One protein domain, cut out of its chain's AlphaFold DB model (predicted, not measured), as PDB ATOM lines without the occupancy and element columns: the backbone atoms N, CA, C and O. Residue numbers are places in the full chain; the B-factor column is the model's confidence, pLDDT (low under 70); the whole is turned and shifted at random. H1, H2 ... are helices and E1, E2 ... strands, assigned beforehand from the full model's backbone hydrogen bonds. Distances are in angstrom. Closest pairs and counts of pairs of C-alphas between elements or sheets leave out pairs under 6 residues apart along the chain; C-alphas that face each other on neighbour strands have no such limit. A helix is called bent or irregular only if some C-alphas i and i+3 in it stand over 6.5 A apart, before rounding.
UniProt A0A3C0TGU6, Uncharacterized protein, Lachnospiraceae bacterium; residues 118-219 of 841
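AT A GLANCE: This is residues 118 to 219 of the 841 residues of an uncharacterized protein of Lachnospiraceae bacterium (UniProt A0A3C0TGU6). One long helix, H1, runs along the longest axis, and the other four helices pack along it: H3 crosses it about perpendicular, H4 packs on its earlier part, and H2 and H5, side by side, pack on its later part. H1, H2 and H5 make a three-helix up-and-down bundle, each running against the one before it in the chain, while the small strand E1 pairs with residues 169 to 170 just before H3. The printed part has 102 residues, with five named helices and one named strand in the order H1, H2, E1, H3, H4, H5; the class is mostly helix. It is compact, with a radius of gyration of the C-alphas of 13.0 A, and its elongated outline spans 43 by 27 by 23 A.

HOW THE PARTS SIT: H1, residues 118 to 146, is the hub, touching four helices. It has a kink of 46 degrees near residue 126 and is only just irregular, C-alphas 122 and 125 being 6.9 A apart. With residues 135 to 145 alone it touches H3, residues 171 to 184, about perpendicular at 89 degrees; the closest C-alphas, of Ile 139 and Gly 179, are 4.2 A apart. With residues 120 to 131 alone it touches H4, residues 189 to 201, at a steep tilt of 64 degrees, opposite ways, closest at C-alphas 127 and 196, 7.0 A. With residues 134 to 144 alone it touches residues 211 to 217 of H5, residues 204 to 217, at a shallow tilt of 30 degrees, the same way, closest at C-alphas 141 and 217, 5.3 A. H2, residues 150 to 159, forms a helical hairpin with H1, closest at C-alphas 145 and 152, 5.5 A. H2 and H5 touch at a shallow tilt of 9 degrees, opposite ways, closest at C-alphas 152 and 217, 5.1 A. H3 and H4, also a helical hairpin, only just touch, with 3 pairs of C-alphas within 8 A, closest at 178 and 191, 5.7 A. E1, residues 162 to 164, pairs with no named strand; its residues 163 to 164 pair antiparallel with 169 to 170. H2 and H4 are apart. Every O i to N i+4 pair is within hydrogen-bond range in H2, H4 and H5, against 21 of 25 in H1 and 9 of 10 in H3.

IN THESE COORDINATES: H1 begins at C-alpha 118, (126.123, 60.328, 159.255), and is 39.7 A long. H3 measures 20.0 A, H4 17.7 A and H2 14.2 A; E1 measures 7.0 A. H5, 19.6 A, ends at C-alpha 217, (101.378, 52.181, 182.162).

THE WHOLE: The two C-alphas farthest apart, of Thr 118 and Lys 150, are 43.5 A apart. The printed part has no cut and no long link. Mean pLDDT of the printed part is 87.6; residues 118 to 123 and residue 205 are under 70.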
ATOM      1  N   THR A 118     125.801  58.972 158.767       55.75
ATOM      2  CA  THR A 118     126.123  60.328 159.255       55.75
ATOM      3  C   THR A 118     124.843  61.071 159.568       55.75
ATOM      4  O   THR A 118     124.826  61.852 160.504       55.75
ATOM      5  N   LEU A 119     123.745  60.806 158.862       54.16
ATOM      6  CA  LEU A 119     122.410  61.253 159.234       54.16
ATOM      7  C   LEU A 119     122.023  60.640 160.587       54.16
ATOM      8  O   LEU A 119     121.689  61.377 161.507       54.16
ATOM      9  N   LEU A 120     122.199  59.332 160.769       56.38
ATOM     10  CA  LEU A 120     122.039  58.636 162.046       56.38
ATOM     11  C   LEU A 120     123.026  59.127 163.109       56.38
ATOM     12  O   LEU A 120     122.624  59.279 164.255       56.38
ATOM     13  N   ASP A 121     124.283  59.425 162.770       63.00
ATOM     14  CA  ASP A 121     125.263  59.983 163.712       63.00
ATOM     15  C   ASP A 121     124.941  61.448 164.072       63.00
ATOM     16  O   ASP A 121     125.153  61.859 165.213       63.00
ATOM     17  N   ASN A 122     124.363  62.225 163.152       57.62
ATOM     18  CA  ASN A 122     123.890  63.595 163.379       57.62
ATOM     19  C   ASN A 122     122.604  63.607 164.214       57.62
ATOM     20  O   ASN A 122     122.426  64.481 165.063       57.62
ATOM     21  N   HIS A 123     121.733  62.620 164.012       62.31
ATOM     22  CA  HIS A 123     120.526  62.400 164.803       62.31
ATOM     23  C   HIS A 123     120.778  61.561 166.048       62.31
ATOM     24  O   HIS A 123     119.885  61.443 166.879       62.31
ATOM     25  N   LYS A 124     121.996  61.047 166.243       71.62
ATOM     26  CA  LYS A 124     122.365  60.234 167.400       71.62
ATOM     27  C   LYS A 124     122.018  60.940 168.689       71.62
ATOM     28  O   LYS A 124     121.476  60.298 169.569       71.62
ATOM     29  N   GLN A 125     122.280  62.243 168.781       73.69
ATOM     30  CA  GLN A 125     121.908  63.006 169.966       73.69
ATOM     31  C   GLN A 125     120.390  63.068 170.153       73.69
ATOM     32  O   GLN A 125     119.942  62.856 171.263       73.69
ATOM     33  N   ALA A 126     119.607  63.288 169.093       73.00
ATOM     34  CA  ALA A 126     118.146  63.303 169.187       73.00
ATOM     35  C   ALA A 126     117.577  61.927 169.575       73.00
ATOM     36  O   ALA A 126     116.656  61.849 170.376       73.00
ATOM     37  N   ILE A 127     118.163  60.849 169.051       77.56
ATOM     38  CA  ILE A 127     117.816  59.472 169.414       77.56
ATOM     39  C   ILE A 127     118.186  59.201 170.871       77.56
ATOM     40  O   ILE A 127     117.378  58.659 171.609       77.56
ATOM     41  N   GLU A 128     119.391  59.583 171.311       83.94
ATOM     42  CA  GLU A 128     119.762  59.460 172.724       83.94
ATOM     43  C   GLU A 128     118.823  60.298 173.605       83.94
ATOM     44  O   GLU A 128     118.378  59.796 174.626       83.94
ATOM     45  N   ASP A 129     118.462  61.519 173.198       83.50
ATOM     46  CA  ASP A 129     117.521  62.374 173.929       83.50
ATOM     47  C   ASP A 129     116.135  61.703 174.042       83.50
ATOM     48  O   ASP A 129     115.562  61.679 175.128       83.50
ATOM     49  N   GLN A 130     115.628  61.082 172.968       85.38
ATOM     50  CA  GLN A 130     114.380  60.304 172.994       85.38
ATOM     51  C   GLN A 130     114.493  59.060 173.893       85.38
ATOM     52  O   GLN A 130     113.584  58.745 174.659       85.38
ATOM     53  N   LEU A 131     115.630  58.357 173.869       91.38
ATOM     54  CA  LEU A 131     115.867  57.225 174.768       91.38
ATOM     55  C   LEU A 131     115.890  57.665 176.236       91.38
ATOM     56  O   LEU A 131     115.288  56.995 177.074       91.38
ATOM     57  N   GLU A 132     116.528  58.795 176.554       91.62
ATOM     58  CA  GLU A 132     116.502  59.380 177.903       91.62
ATOM     59  C   GLU A 132     115.080  59.748 178.341       91.62
ATOM     60  O   GLU A 132     114.748  59.656 179.527       91.62
ATOM     61  N   THR A 133     114.219  60.101 177.388       90.50
ATOM     62  CA  THR A 133     112.806  60.369 177.639       90.50
ATOM     63  C   THR A 133     111.999  59.091 177.915       90.50
ATOM     64  O   THR A 133     111.209  59.038 178.866       90.50
ATOM     65  N   VAL A 134     112.201  58.034 177.125       94.25
ATOM     66  CA  VAL A 134     111.391  56.805 177.174       94.25
ATOM     67  C   VAL A 134     111.851  55.813 178.247       94.25
ATOM     68  O   VAL A 134     111.014  55.153 178.872       94.25
ATOM     69  N   ILE A 135     113.157  55.694 178.515       96.69
ATOM     70  CA  ILE A 135     113.716  54.726 179.483       96.69
ATOM     71  C   ILE A 135     113.037  54.811 180.863       96.69
ATOM     72  O   ILE A 135     112.642  53.764 181.391       96.69
ATOM     73  N   PRO A 136     112.821  56.004 181.458       95.75
ATOM     74  CA  PRO A 136     112.087  56.126 182.715       95.75
ATOM     75  C   PRO A 136     110.677  55.521 182.668       95.75
ATOM     76  O   PRO A 136     110.250  54.908 183.647       95.75
ATOM     77  N   ALA A 137     109.968  55.648 181.543       95.06
ATOM     78  CA  ALA A 137     108.636  55.076 181.364       95.06
ATOM     79  C   ALA A 137     108.678  53.545 181.236       95.06
ATOM     80  O   ALA A 137     107.854  52.865 181.844       95.06
ATOM     81  N   ILE A 138     109.675  52.985 180.537       97.50
ATOM     82  CA  ILE A 138     109.884  51.527 180.445       97.50
ATOM     83  C   ILE A 138     110.207  50.929 181.827       97.50
ATOM     84  O   ILE A 138     109.662  49.888 182.206       97.50
ATOM     85  N   ILE A 139     111.059  51.592 182.620       96.69
ATOM     86  CA  ILE A 139     111.379  51.166 183.994       96.69
ATOM     87  C   ILE A 139     110.119  51.168 184.869       96.69
ATOM     88  O   ILE A 139     109.879  50.228 185.631       96.69
ATOM     89  N   GLU A 140     109.308  52.225 184.791       93.75
ATOM     90  CA  GLU A 140     108.060  52.319 185.552       93.75
ATOM     91  C   GLU A 140     107.026  51.284 185.114       93.75
ATOM     92  O   GLU A 140     106.418  50.647 185.974       93.75
ATOM     93  N   TYR A 141     106.886  51.053 183.809       95.06
ATOM     94  CA  TYR A 141     106.054  49.989 183.252       95.06
ATOM     95  C   TYR A 141     106.404  48.630 183.870       95.06
ATOM     96  O   TYR A 141     105.531  47.970 184.440       95.06
ATOM     97  N   ALA A 142     107.685  48.251 183.859       96.69
ATOM     98  CA  ALA A 142     108.142  46.997 184.452       96.69
ATOM     99  C   ALA A 142     107.846  46.916 185.960       96.69
ATOM    100  O   ALA A 142     107.334  45.903 186.440       96.69
ATOM    101  N   LYS A 143     108.094  47.997 186.712       94.25
ATOM    102  CA  LYS A 143     107.794  48.058 188.153       94.25
ATOM    103  C   LYS A 143     106.309  47.909 188.451       94.25
ATOM    104  O   LYS A 143     105.944  47.187 189.376       94.25
ATOM    105  N   ASN A 144     105.458  48.597 187.699       91.06
ATOM    106  CA  ASN A 144     104.016  48.569 187.905       91.06
ATOM    107  C   ASN A 144     103.422  47.206 187.511       91.06
ATOM    108  O   ASN A 144     102.522  46.710 188.196       91.06
ATOM    109  N   TYR A 145     103.972  46.563 186.476       93.00
ATOM    110  CA  TYR A 145     103.638  45.185 186.118       93.00
ATOM    111  C   TYR A 145     104.024  44.208 187.237       93.00
ATOM    112  O   TYR A 145     103.182  43.444 187.708       93.00
ATOM    113  N   ASP A 146     105.263  44.281 187.738       93.69
ATOM    114  CA  ASP A 146     105.758  43.433 188.835       93.69
ATOM    115  C   ASP A 146     104.991  43.665 190.149       93.69
ATOM    116  O   ASP A 146     104.875  42.769 190.989       93.69
ATOM    117  N   ALA A 147     104.415  44.856 190.317       89.69
ATOM    118  CA  ALA A 147     103.545  45.193 191.435       89.69
ATOM    119  C   ALA A 147     102.110  44.640 191.291       89.69
ATOM    120  O   ALA A 147     101.307  44.778 192.221       89.69
ATOM    121  N   GLY A 148     101.776  44.007 190.162       88.00
ATOM    122  CA  GLY A 148     100.478  43.382 189.903       88.00
ATOM    123  C   GLY A 148      99.359  44.376 189.590       88.00
ATOM    124  O   GLY A 148      98.203  44.118 189.930       88.00
ATOM    125  N   MET A 149      99.680  45.530 188.997       83.94
ATOM    126  CA  MET A 149      98.668  46.502 188.570       83.94
ATOM    127  C   MET A 149      97.884  45.970 187.366       83.94
ATOM    128  O   MET A 149      98.463  45.689 186.316       83.94
ATOM    129  N   LYS A 150      96.555  45.864 187.501       82.12
ATOM    130  CA  LYS A 150      95.682  45.327 186.444       82.12
ATOM    131  C   LYS A 150      95.739  46.163 185.171       82.12
ATOM    132  O   LYS A 150      95.877  45.602 184.089       82.12
ATOM    133  N   THR A 151      95.702  47.491 185.299       78.31
ATOM    134  CA  THR A 151      95.856  48.396 184.151       78.31
ATOM    135  C   THR A 151      97.127  48.094 183.361       78.31
ATOM    136  O   THR A 151      97.093  48.042 182.136       78.31
ATOM    137  N   VAL A 152      98.238  47.814 184.043       87.44
ATOM    138  CA  VAL A 152      99.519  47.552 183.379       87.44
ATOM    139  C   VAL A 152      99.566  46.177 182.712       87.44
ATOM    140  O   VAL A 152     100.165  46.043 181.647       87.44
ATOM    141  N   ALA A 153      98.875  45.175 183.258       87.56
ATOM    142  CA  ALA A 153      98.679  43.896 182.571       87.56
ATOM    143  C   ALA A 153      97.862  44.057 181.270       87.56
ATOM    144  O   ALA A 153      98.213  43.479 180.240       87.56
ATOM    145  N   ASN A 154      96.832  44.909 181.280       81.25
ATOM    146  CA  ASN A 154      96.066  45.233 180.071       81.25
ATOM    147  C   ASN A 154      96.929  45.977 179.044       81.25
ATOM    148  O   ASN A 154      96.912  45.633 177.865       81.25
ATOM    149  N   VAL A 155      97.728  46.954 179.486       86.12
ATOM    150  CA  VAL A 155      98.674  47.662 178.609       86.12
ATOM    151  C   VAL A 155      99.717  46.704 178.032       86.12
ATOM    152  O   VAL A 155     100.023  46.804 176.854       86.12
ATOM    153  N   CYS A 156     100.209  45.733 178.808       91.31
ATOM    154  CA  CYS A 156     101.094  44.677 178.307       91.31
ATOM    155  C   CYS A 156     100.450  43.890 177.159       91.31
ATOM    156  O   CYS A 156     101.097  43.645 176.150       91.31
ATOM    157  N   THR A 157      99.164  43.552 177.287       83.88
ATOM    158  CA  THR A 157      98.412  42.848 176.236       83.88
ATOM    159  C   THR A 157      98.290  43.705 174.972       83.88
ATOM    160  O   THR A 157      98.497  43.205 173.872       83.88
ATOM    161  N   MET A 158      98.023  45.009 175.115       81.31
ATOM    162  CA  MET A 158      97.977  45.941 173.976       81.31
ATOM    163  C   MET A 158      99.353  46.130 173.330       81.31
ATOM    164  O   MET A 158      99.465  46.136 172.112       81.31
ATOM    165  N   LEU A 159     100.412  46.250 174.133       87.31
ATOM    166  CA  LEU A 159     101.784  46.321 173.634       87.31
ATOM    167  C   LEU A 159     102.167  45.033 172.894       87.31
ATOM    168  O   LEU A 159     102.849  45.104 171.880       87.31
ATOM    169  N   ASN A 160     101.686  43.871 173.341       91.12
ATOM    170  CA  ASN A 160     101.909  42.588 172.674       91.12
ATOM    171  C   ASN A 160     101.180  42.439 171.329       91.12
ATOM    172  O   ASN A 160     101.403  41.444 170.647       91.12
ATOM    173  N   MET A 161     100.364  43.408 170.898       79.81
ATOM    174  CA  MET A 161      99.919  43.483 169.499       79.81
ATOM    175  C   MET A 161     101.087  43.808 168.557       79.81
ATOM    176  O   MET A 161     101.061  43.415 167.390       79.81
ATOM    177  N   PHE A 162     102.115  44.494 169.066       84.50
ATOM    178  CA  PHE A 162     103.338  44.803 168.337       84.50
ATOM    179  C   PHE A 162     104.399  43.715 168.545       84.50
ATOM    180  O   PHE A 162     104.489  43.112 169.617       84.50
ATOM    181  N   TYR A 163     105.232  43.497 167.533       90.44
ATOM    182  CA  TYR A 163     106.278  42.478 167.503       90.44
ATOM    183  C   TYR A 163     107.602  43.063 167.022       90.44
ATOM    184  O   TYR A 163     107.638  43.840 166.069       90.44
ATOM    185  N   GLU A 164     108.695  42.688 167.678       94.81
ATOM    186  CA  GLU A 164     110.044  43.073 167.279       94.81
ATOM    187  C   GLU A 164     110.695  41.906 166.525       94.81
ATOM    188  O   GLU A 164     110.985  40.856 167.109       94.81
ATOM    189  N   ASP A 165     110.870  42.088 165.212       87.81
ATOM    190  CA  ASP A 165     111.232  41.011 164.285       87.81
ATOM    191  C   ASP A 165     112.579  40.352 164.594       87.81
ATOM    192  O   ASP A 165     112.721  39.142 164.404       87.81
ATOM    193  N   ASP A 166     113.569  41.106 165.083       90.94
ATOM    194  CA  ASP A 166     114.933  40.598 165.237       90.94
ATOM    195  C   ASP A 166     115.091  39.711 166.474       90.94
ATOM    196  O   ASP A 166     115.781  38.688 166.436       90.94
ATOM    197  N   SER A 167     114.473  40.093 167.593       92.06
ATOM    198  CA  SER A 167     114.441  39.290 168.821       92.06
ATOM    199  C   SER A 167     113.367  38.210 168.783       92.06
ATOM    200  O   SER A 167     113.438  37.242 169.549       92.06
ATOM    201  N   GLY A 168     112.385  38.374 167.903       91.38
ATOM    202  CA  GLY A 168     111.229  37.513 167.775       91.38
ATOM    203  C   GLY A 168     110.296  37.554 168.985       91.38
ATOM    204  O   GLY A 168     109.722  36.528 169.365       91.38
ATOM    205  N   LYS A 169     110.203  38.714 169.645       95.44
ATOM    206  CA  LYS A 169     109.414  38.908 170.866       95.44
ATOM    207  C   LYS A 169     108.275  39.891 170.649       95.44
ATOM    208  O   LYS A 169     108.414  40.890 169.951       95.44
ATOM    209  N   ASN A 170     107.172  39.639 171.347       96.06
ATOM    210  CA  ASN A 170     106.106  40.619 171.494       96.06
ATOM    211  C   ASN A 170     106.621  41.833 172.280       96.06
ATOM    212  O   ASN A 170     107.390  41.689 173.237       96.06
ATOM    213  N   MET A 171     106.191  43.029 171.887       95.81
ATOM    214  CA  MET A 171     106.782  44.271 172.382       95.81
ATOM    215  C   MET A 171     106.532  44.496 173.877       95.81
ATOM    216  O   MET A 171     107.418  44.993 174.567       95.81
ATOM    217  N   GLY A 172     105.369  44.113 174.413       96.31
ATOM    218  CA  GLY A 172     105.086  44.223 175.848       96.31
ATOM    219  C   GLY A 172     106.056  43.383 176.678       96.31
ATOM    220  O   GLY A 172     106.726  43.902 177.570       96.31
ATOM    221  N   ASP A 173     106.220  42.110 176.320       97.56
ATOM    222  CA  ASP A 173     107.165  41.204 176.982       97.56
ATOM    223  C   ASP A 173     108.623  41.666 176.839       97.56
ATOM    224  O   ASP A 173     109.383  41.651 177.814       97.56
ATOM    225  N   LEU A 174     109.009  42.129 175.645       98.12
ATOM    226  CA  LEU A 174     110.337  42.686 175.386       98.12
ATOM    227  C   LEU A 174     110.613  43.898 176.289       98.12
ATOM    228  O   LEU A 174     111.635  43.940 176.975       98.12
ATOM    229  N   LEU A 175     109.680  44.852 176.353       98.06
ATOM    230  CA  LEU A 175     109.798  46.047 177.189       98.06
ATOM    231  C   LEU A 175     109.808  45.720 178.687       98.06
ATOM    232  O   LEU A 175     110.493  46.407 179.446       98.06
ATOM    233  N   LEU A 176     109.118  44.665 179.135       98.00
ATOM    234  CA  LEU A 176     109.207  44.198 180.525       98.00
ATOM    235  C   LEU A 176     110.609  43.697 180.866       98.00
ATOM    236  O   LEU A 176     111.146  44.020 181.929       98.00
ATOM    237  N   GLU A 177     111.210  42.888 179.995       98.31
ATOM    238  CA  GLU A 177     112.580  42.410 180.190       98.31
ATOM    239  C   GLU A 177     113.580  43.570 180.213       98.31
ATOM    240  O   GLU A 177     114.398  43.658 181.135       98.31
ATOM    241  N   MET A 178     113.461  44.489 179.253       98.38
ATOM    242  CA  MET A 178     114.293  45.686 179.149       98.38
ATOM    243  C   MET A 178     114.140  46.598 180.365       98.38
ATOM    244  O   MET A 178     115.137  47.003 180.954       98.38
ATOM    245  N   GLY A 179     112.914  46.870 180.812       97.88
ATOM    246  CA  GLY A 179     112.661  47.699 181.993       97.88
ATOM    247  C   GLY A 179     113.248  47.106 183.271       97.88
ATOM    248  O   GLY A 179     113.816  47.832 184.084       97.88
ATOM    249  N   ARG A 180     113.201  45.776 183.428       98.31
ATOM    250  CA  ARG A 180     113.849  45.073 184.552       98.31
ATOM    251  C   ARG A 180     115.376  45.098 184.469       98.31
ATOM    252  O   ARG A 180     116.030  45.033 185.513       98.31
ATOM    253  N   ALA A 181     115.948  45.117 183.266       98.38
ATOM    254  CA  ALA A 181     117.386  45.285 183.070       98.38
ATOM    255  C   ALA A 181     117.809  46.723 183.405       98.38
ATOM    256  O   ALA A 181     118.675  46.914 184.258       98.38
ATOM    257  N   LEU A 182     117.109  47.712 182.846       97.88
ATOM    258  CA  LEU A 182     117.353  49.142 183.046       97.88
ATOM    259  C   LEU A 182     117.146  49.599 184.498       97.88
ATOM    260  O   LEU A 182     117.857  50.478 184.975       97.88
ATOM    261  N   ASP A 183     116.220  48.989 185.243       96.75
ATOM    262  CA  ASP A 183     116.064  49.278 186.676       96.75
ATOM    263  C   ASP A 183     117.282  48.837 187.506       96.75
ATOM    264  O   ASP A 183     117.591  49.426 188.543       96.75
ATOM    265  N   LYS A 184     117.986  47.789 187.061       97.75
ATOM    266  CA  LYS A 184     119.216  47.313 187.711       97.75
ATOM    267  C   LYS A 184     120.431  48.115 187.266       97.75
ATOM    268  O   LYS A 184     121.297  48.394 188.095       97.75
ATOM    269  N   ASP A 185     120.495  48.437 185.979       97.75
ATOM    270  CA  ASP A 185     121.554  49.221 185.359       97.75
ATOM    271  C   ASP A 185     120.968  50.090 184.242       97.75
ATOM    272  O   ASP A 185     120.675  49.604 183.152       97.75
ATOM    273  N   ILE A 186     120.809  51.387 184.515       96.06
ATOM    274  CA  ILE A 186     120.246  52.348 183.554       96.06
ATOM    275  C   ILE A 186     121.107  52.485 182.285       96.06
ATOM    276  O   ILE A 186     120.615  52.911 181.241       96.06
ATOM    277  N   GLU A 187     122.378  52.079 182.362       96.38
ATOM    278  CA  GLU A 187     123.339  52.069 181.260       96.38
ATOM    279  C   GLU A 187     123.485  50.676 180.624       96.38
ATOM    280  O   GLU A 187     124.470  50.433 179.918       96.38
ATOM    281  N   ASP A 188     122.546  49.742 180.861       97.88
ATOM    282  CA  ASP A 188     122.588  48.397 180.274       97.88
ATOM    283  C   ASP A 188     122.695  48.481 178.746       97.88
ATOM    284  O   ASP A 188     121.734  48.758 178.023       97.88
ATOM    285  N   LYS A 189     123.916  48.253 178.255       96.50
ATOM    286  CA  LYS A 189     124.274  48.543 176.870       96.50
ATOM    287  C   LYS A 189     123.459  47.715 175.880       96.50
ATOM    288  O   LYS A 189     123.057  48.241 174.852       96.50
ATOM    289  N   ALA A 190     123.213  46.441 176.183       96.75
ATOM    290  CA  ALA A 190     122.460  45.563 175.293       96.75
ATOM    291  C   ALA A 190     121.016  46.057 175.118       96.75
ATOM    292  O   ALA A 190     120.514  46.131 173.996       96.75
ATOM    293  N   THR A 191     120.375  46.453 176.219       97.12
ATOM    294  CA  THR A 191     119.031  47.031 176.196       97.12
ATOM    295  C   THR A 191     119.011  48.359 175.453       97.12
ATOM    296  O   THR A 191     118.181  48.539 174.565       97.12
ATOM    297  N   ARG A 192     119.943  49.272 175.755       95.81
ATOM    298  CA  ARG A 192     120.019  50.576 175.079       95.81
ATOM    299  C   ARG A 192     120.284  50.442 173.582       95.81
ATOM    300  O   ARG A 192     119.620  51.118 172.808       95.81
ATOM    301  N   ASP A 193     121.188  49.554 173.167       93.69
ATOM    302  CA  ASP A 193     121.478  49.299 171.749       93.69
ATOM    303  C   ASP A 193     120.239  48.735 171.024       93.69
ATOM    304  O   ASP A 193     119.953  49.127 169.893       93.69
ATOM    305  N   THR A 194     119.462  47.870 171.686       95.62
ATOM    306  CA  THR A 194     118.227  47.312 171.110       95.62
ATOM    307  C   THR A 194     117.121  48.365 171.018       95.62
ATOM    308  O   THR A 194     116.512  48.511 169.963       95.62
ATOM    309  N   LEU A 195     116.889  49.150 172.077       95.25
ATOM    310  CA  LEU A 195     115.935  50.264 172.035       95.25
ATOM    311  C   LEU A 195     116.334  51.266 170.957       95.25
ATOM    312  O   LEU A 195     115.515  51.635 170.128       95.25
ATOM    313  N   LYS A 196     117.610  51.639 170.892       91.56
ATOM    314  CA  LYS A 196     118.122  52.508 169.838       91.56
ATOM    315  C   LYS A 196     117.768  51.984 168.455       91.56
ATOM    316  O   LYS A 196     117.289  52.751 167.633       91.56
ATOM    317  N   LYS A 197     117.967  50.690 168.215       90.69
ATOM    318  CA  LYS A 197     117.604  50.055 166.950       90.69
ATOM    319  C   LYS A 197     116.109  50.181 166.657       90.69
ATOM    320  O   LYS A 197     115.743  50.638 165.584       90.69
ATOM    321  N   ILE A 198     115.256  49.834 167.621       91.56
ATOM    322  CA  ILE A 198     113.794  49.924 167.490       91.56
ATOM    323  C   ILE A 198     113.350  51.359 167.187       91.56
ATOM    324  O   ILE A 198     112.535  51.564 166.303       91.56
ATOM    325  N   PHE A 199     113.891  52.358 167.878       85.62
ATOM    326  CA  PHE A 199     113.491  53.756 167.701       85.62
ATOM    327  C   PHE A 199     114.046  54.388 166.420       85.62
ATOM    328  O   PHE A 199     113.430  55.287 165.856       85.62
ATOM    329  N   VAL A 200     115.202  53.919 165.951       81.81
ATOM    330  CA  VAL A 200     115.829  54.393 164.712       81.81
ATOM    331  C   VAL A 200     115.185  53.776 163.483       81.81
ATOM    332  O   VAL A 200     114.900  54.478 162.518       81.81
ATOM    333  N   GLU A 201     115.006  52.461 163.510       82.31
ATOM    334  CA  GLU A 201     114.550  51.679 162.363       82.31
ATOM    335  C   GLU A 201     113.034  51.454 162.387       82.31
ATOM    336  O   GLU A 201     112.471  50.991 161.402       82.31
ATOM    337  N   GLY A 202     112.365  51.748 163.502       77.75
ATOM    338  CA  GLY A 202     110.942  51.501 163.691       77.75
ATOM    339  C   GLY A 202     110.044  52.491 162.966       77.75
ATOM    340  O   GLY A 202     110.374  53.654 162.727       77.75
ATOM    341  N   ASN A 203     108.837  52.031 162.663       76.94
ATOM    342  CA  ASN A 203     107.776  52.867 162.142       76.94
ATOM    343  C   ASN A 203     107.363  53.899 163.202       76.94
ATOM    344  O   ASN A 203     106.820  53.543 164.248       76.94
ATOM    345  N   ASN A 204     107.560  55.190 162.922       74.69
ATOM    346  CA  ASN A 204     107.294  56.260 163.887       74.69
ATOM    347  C   ASN A 204     105.854  56.250 164.440       74.69
ATOM    348  O   ASN A 204     105.646  56.535 165.615       74.69
ATOM    349  N   SER A 205     104.848  55.901 163.631       68.19
ATOM    350  CA  SER A 205     103.461  55.805 164.110       68.19
ATOM    351  C   SER A 205     103.271  54.656 165.103       68.19
ATOM    352  O   SER A 205     102.526  54.799 166.076       68.19
ATOM    353  N   VAL A 206     103.969  53.536 164.894       72.88
ATOM    354  CA  VAL A 206     103.995  52.412 165.837       72.88
ATOM    355  C   VAL A 206     104.737  52.797 167.116       72.88
ATOM    356  O   VAL A 206     104.212  52.577 168.206       72.88
ATOM    357  N   ILE A 207     105.897  53.451 167.002       84.19
ATOM    358  CA  ILE A 207     106.682  53.925 168.151       84.19
ATOM    359  C   ILE A 207     105.877  54.896 169.021       84.19
ATOM    360  O   ILE A 207     105.744  54.661 170.218       84.19
ATOM    361  N   VAL A 208     105.237  55.910 168.432       79.06
ATOM    362  CA  VAL A 208     104.373  56.849 169.175       79.06
ATOM    363  C   VAL A 208     103.205  56.120 169.850       79.06
ATOM    364  O   VAL A 208     102.799  56.465 170.960       79.06
ATOM    365  N   SER A 209     102.660  55.074 169.221       79.94
ATOM    366  CA  SER A 209     101.606  54.252 169.833       79.94
ATOM    367  C   SER A 209     102.118  53.476 171.052       79.94
ATOM    368  O   SER A 209     101.439  53.430 172.080       79.94
ATOM    369  N   ILE A 210     103.330  52.919 170.970       87.19
ATOM    370  CA  ILE A 210     104.017  52.267 172.093       87.19
ATOM    371  C   ILE A 210     104.273  53.273 173.222       87.19
ATOM    372  O   ILE A 210     103.958  52.986 174.376       87.19
ATOM    373  N   GLU A 211     104.776  54.467 172.911       89.69
ATOM    374  CA  GLU A 211     105.014  55.532 173.894       89.69
ATOM    375  C   GLU A 211     103.713  55.965 174.589       89.69
ATOM    376  O   GLU A 211     103.659  56.038 175.818       89.69
ATOM    377  N   ASN A 212     102.626  56.153 173.835       85.19
ATOM    378  CA  ASN A 212     101.295  56.456 174.376       85.19
ATOM    379  C   ASN A 212     100.799  55.379 175.350       85.19
ATOM    380  O   ASN A 212     100.215  55.691 176.393       85.19
ATOM    381  N   LEU A 213     101.037  54.106 175.034       88.06
ATOM    382  CA  LEU A 213     100.726  52.989 175.923       88.06
ATOM    383  C   LEU A 213     101.616  53.003 177.175       88.06
ATOM    384  O   LEU A 213     101.111  52.803 178.282       88.06
ATOM    385  N   LEU A 214     102.905  53.320 177.043       92.75
ATOM    386  CA  LEU A 214     103.817  53.476 178.181       92.75
ATOM    387  C   LEU A 214     103.387  54.616 179.118       92.75
ATOM    388  O   LEU A 214     103.466  54.453 180.337       92.75
ATOM    389  N   VAL A 215     102.839  55.721 178.599       90.81
ATOM    390  CA  VAL A 215     102.254  56.794 179.432       90.81
ATOM    391  C   VAL A 215     101.117  56.259 180.306       90.81
ATOM    392  O   VAL A 215     101.041  56.577 181.498       90.81
ATOM    393  N   LYS A 216     100.251  55.417 179.725       86.12
ATOM    394  CA  LYS A 216      99.132  54.765 180.427       86.12
ATOM    395  C   LYS A 216      99.628  53.770 181.477       86.12
ATOM    396  O   LYS A 216      99.032  53.666 182.545       86.12
ATOM    397  N   ALA A 217     100.740  53.087 181.210       88.25
ATOM    398  CA  ALA A 217     101.378  52.181 182.162       88.25
ATOM    399  C   ALA A 217     102.176  52.876 183.278       88.25
ATOM    400  O   ALA A 217     102.444  52.246 184.303       88.25
ATOM    401  N   GLY A 218     102.571  54.139 183.095       85.00
ATOM    402  CA  GLY A 218     103.413  54.879 184.040       85.00
ATOM    403  C   GLY A 218     102.720  55.277 185.345       85.00
ATOM    404  O   GLY A 218     103.381  55.718 186.284       85.00
ATOM    405  N   ASP A 219     101.398  55.118 185.455       74.75
ATOM    406  CA  ASP A 219     100.695  55.485 186.681       74.75
ATOM    407  C   ASP A 219     101.137  54.601 187.860       74.75
ATOM    408  O   ASP A 219     101.152  53.379 187.772       74.75
TER     409      ASP A 219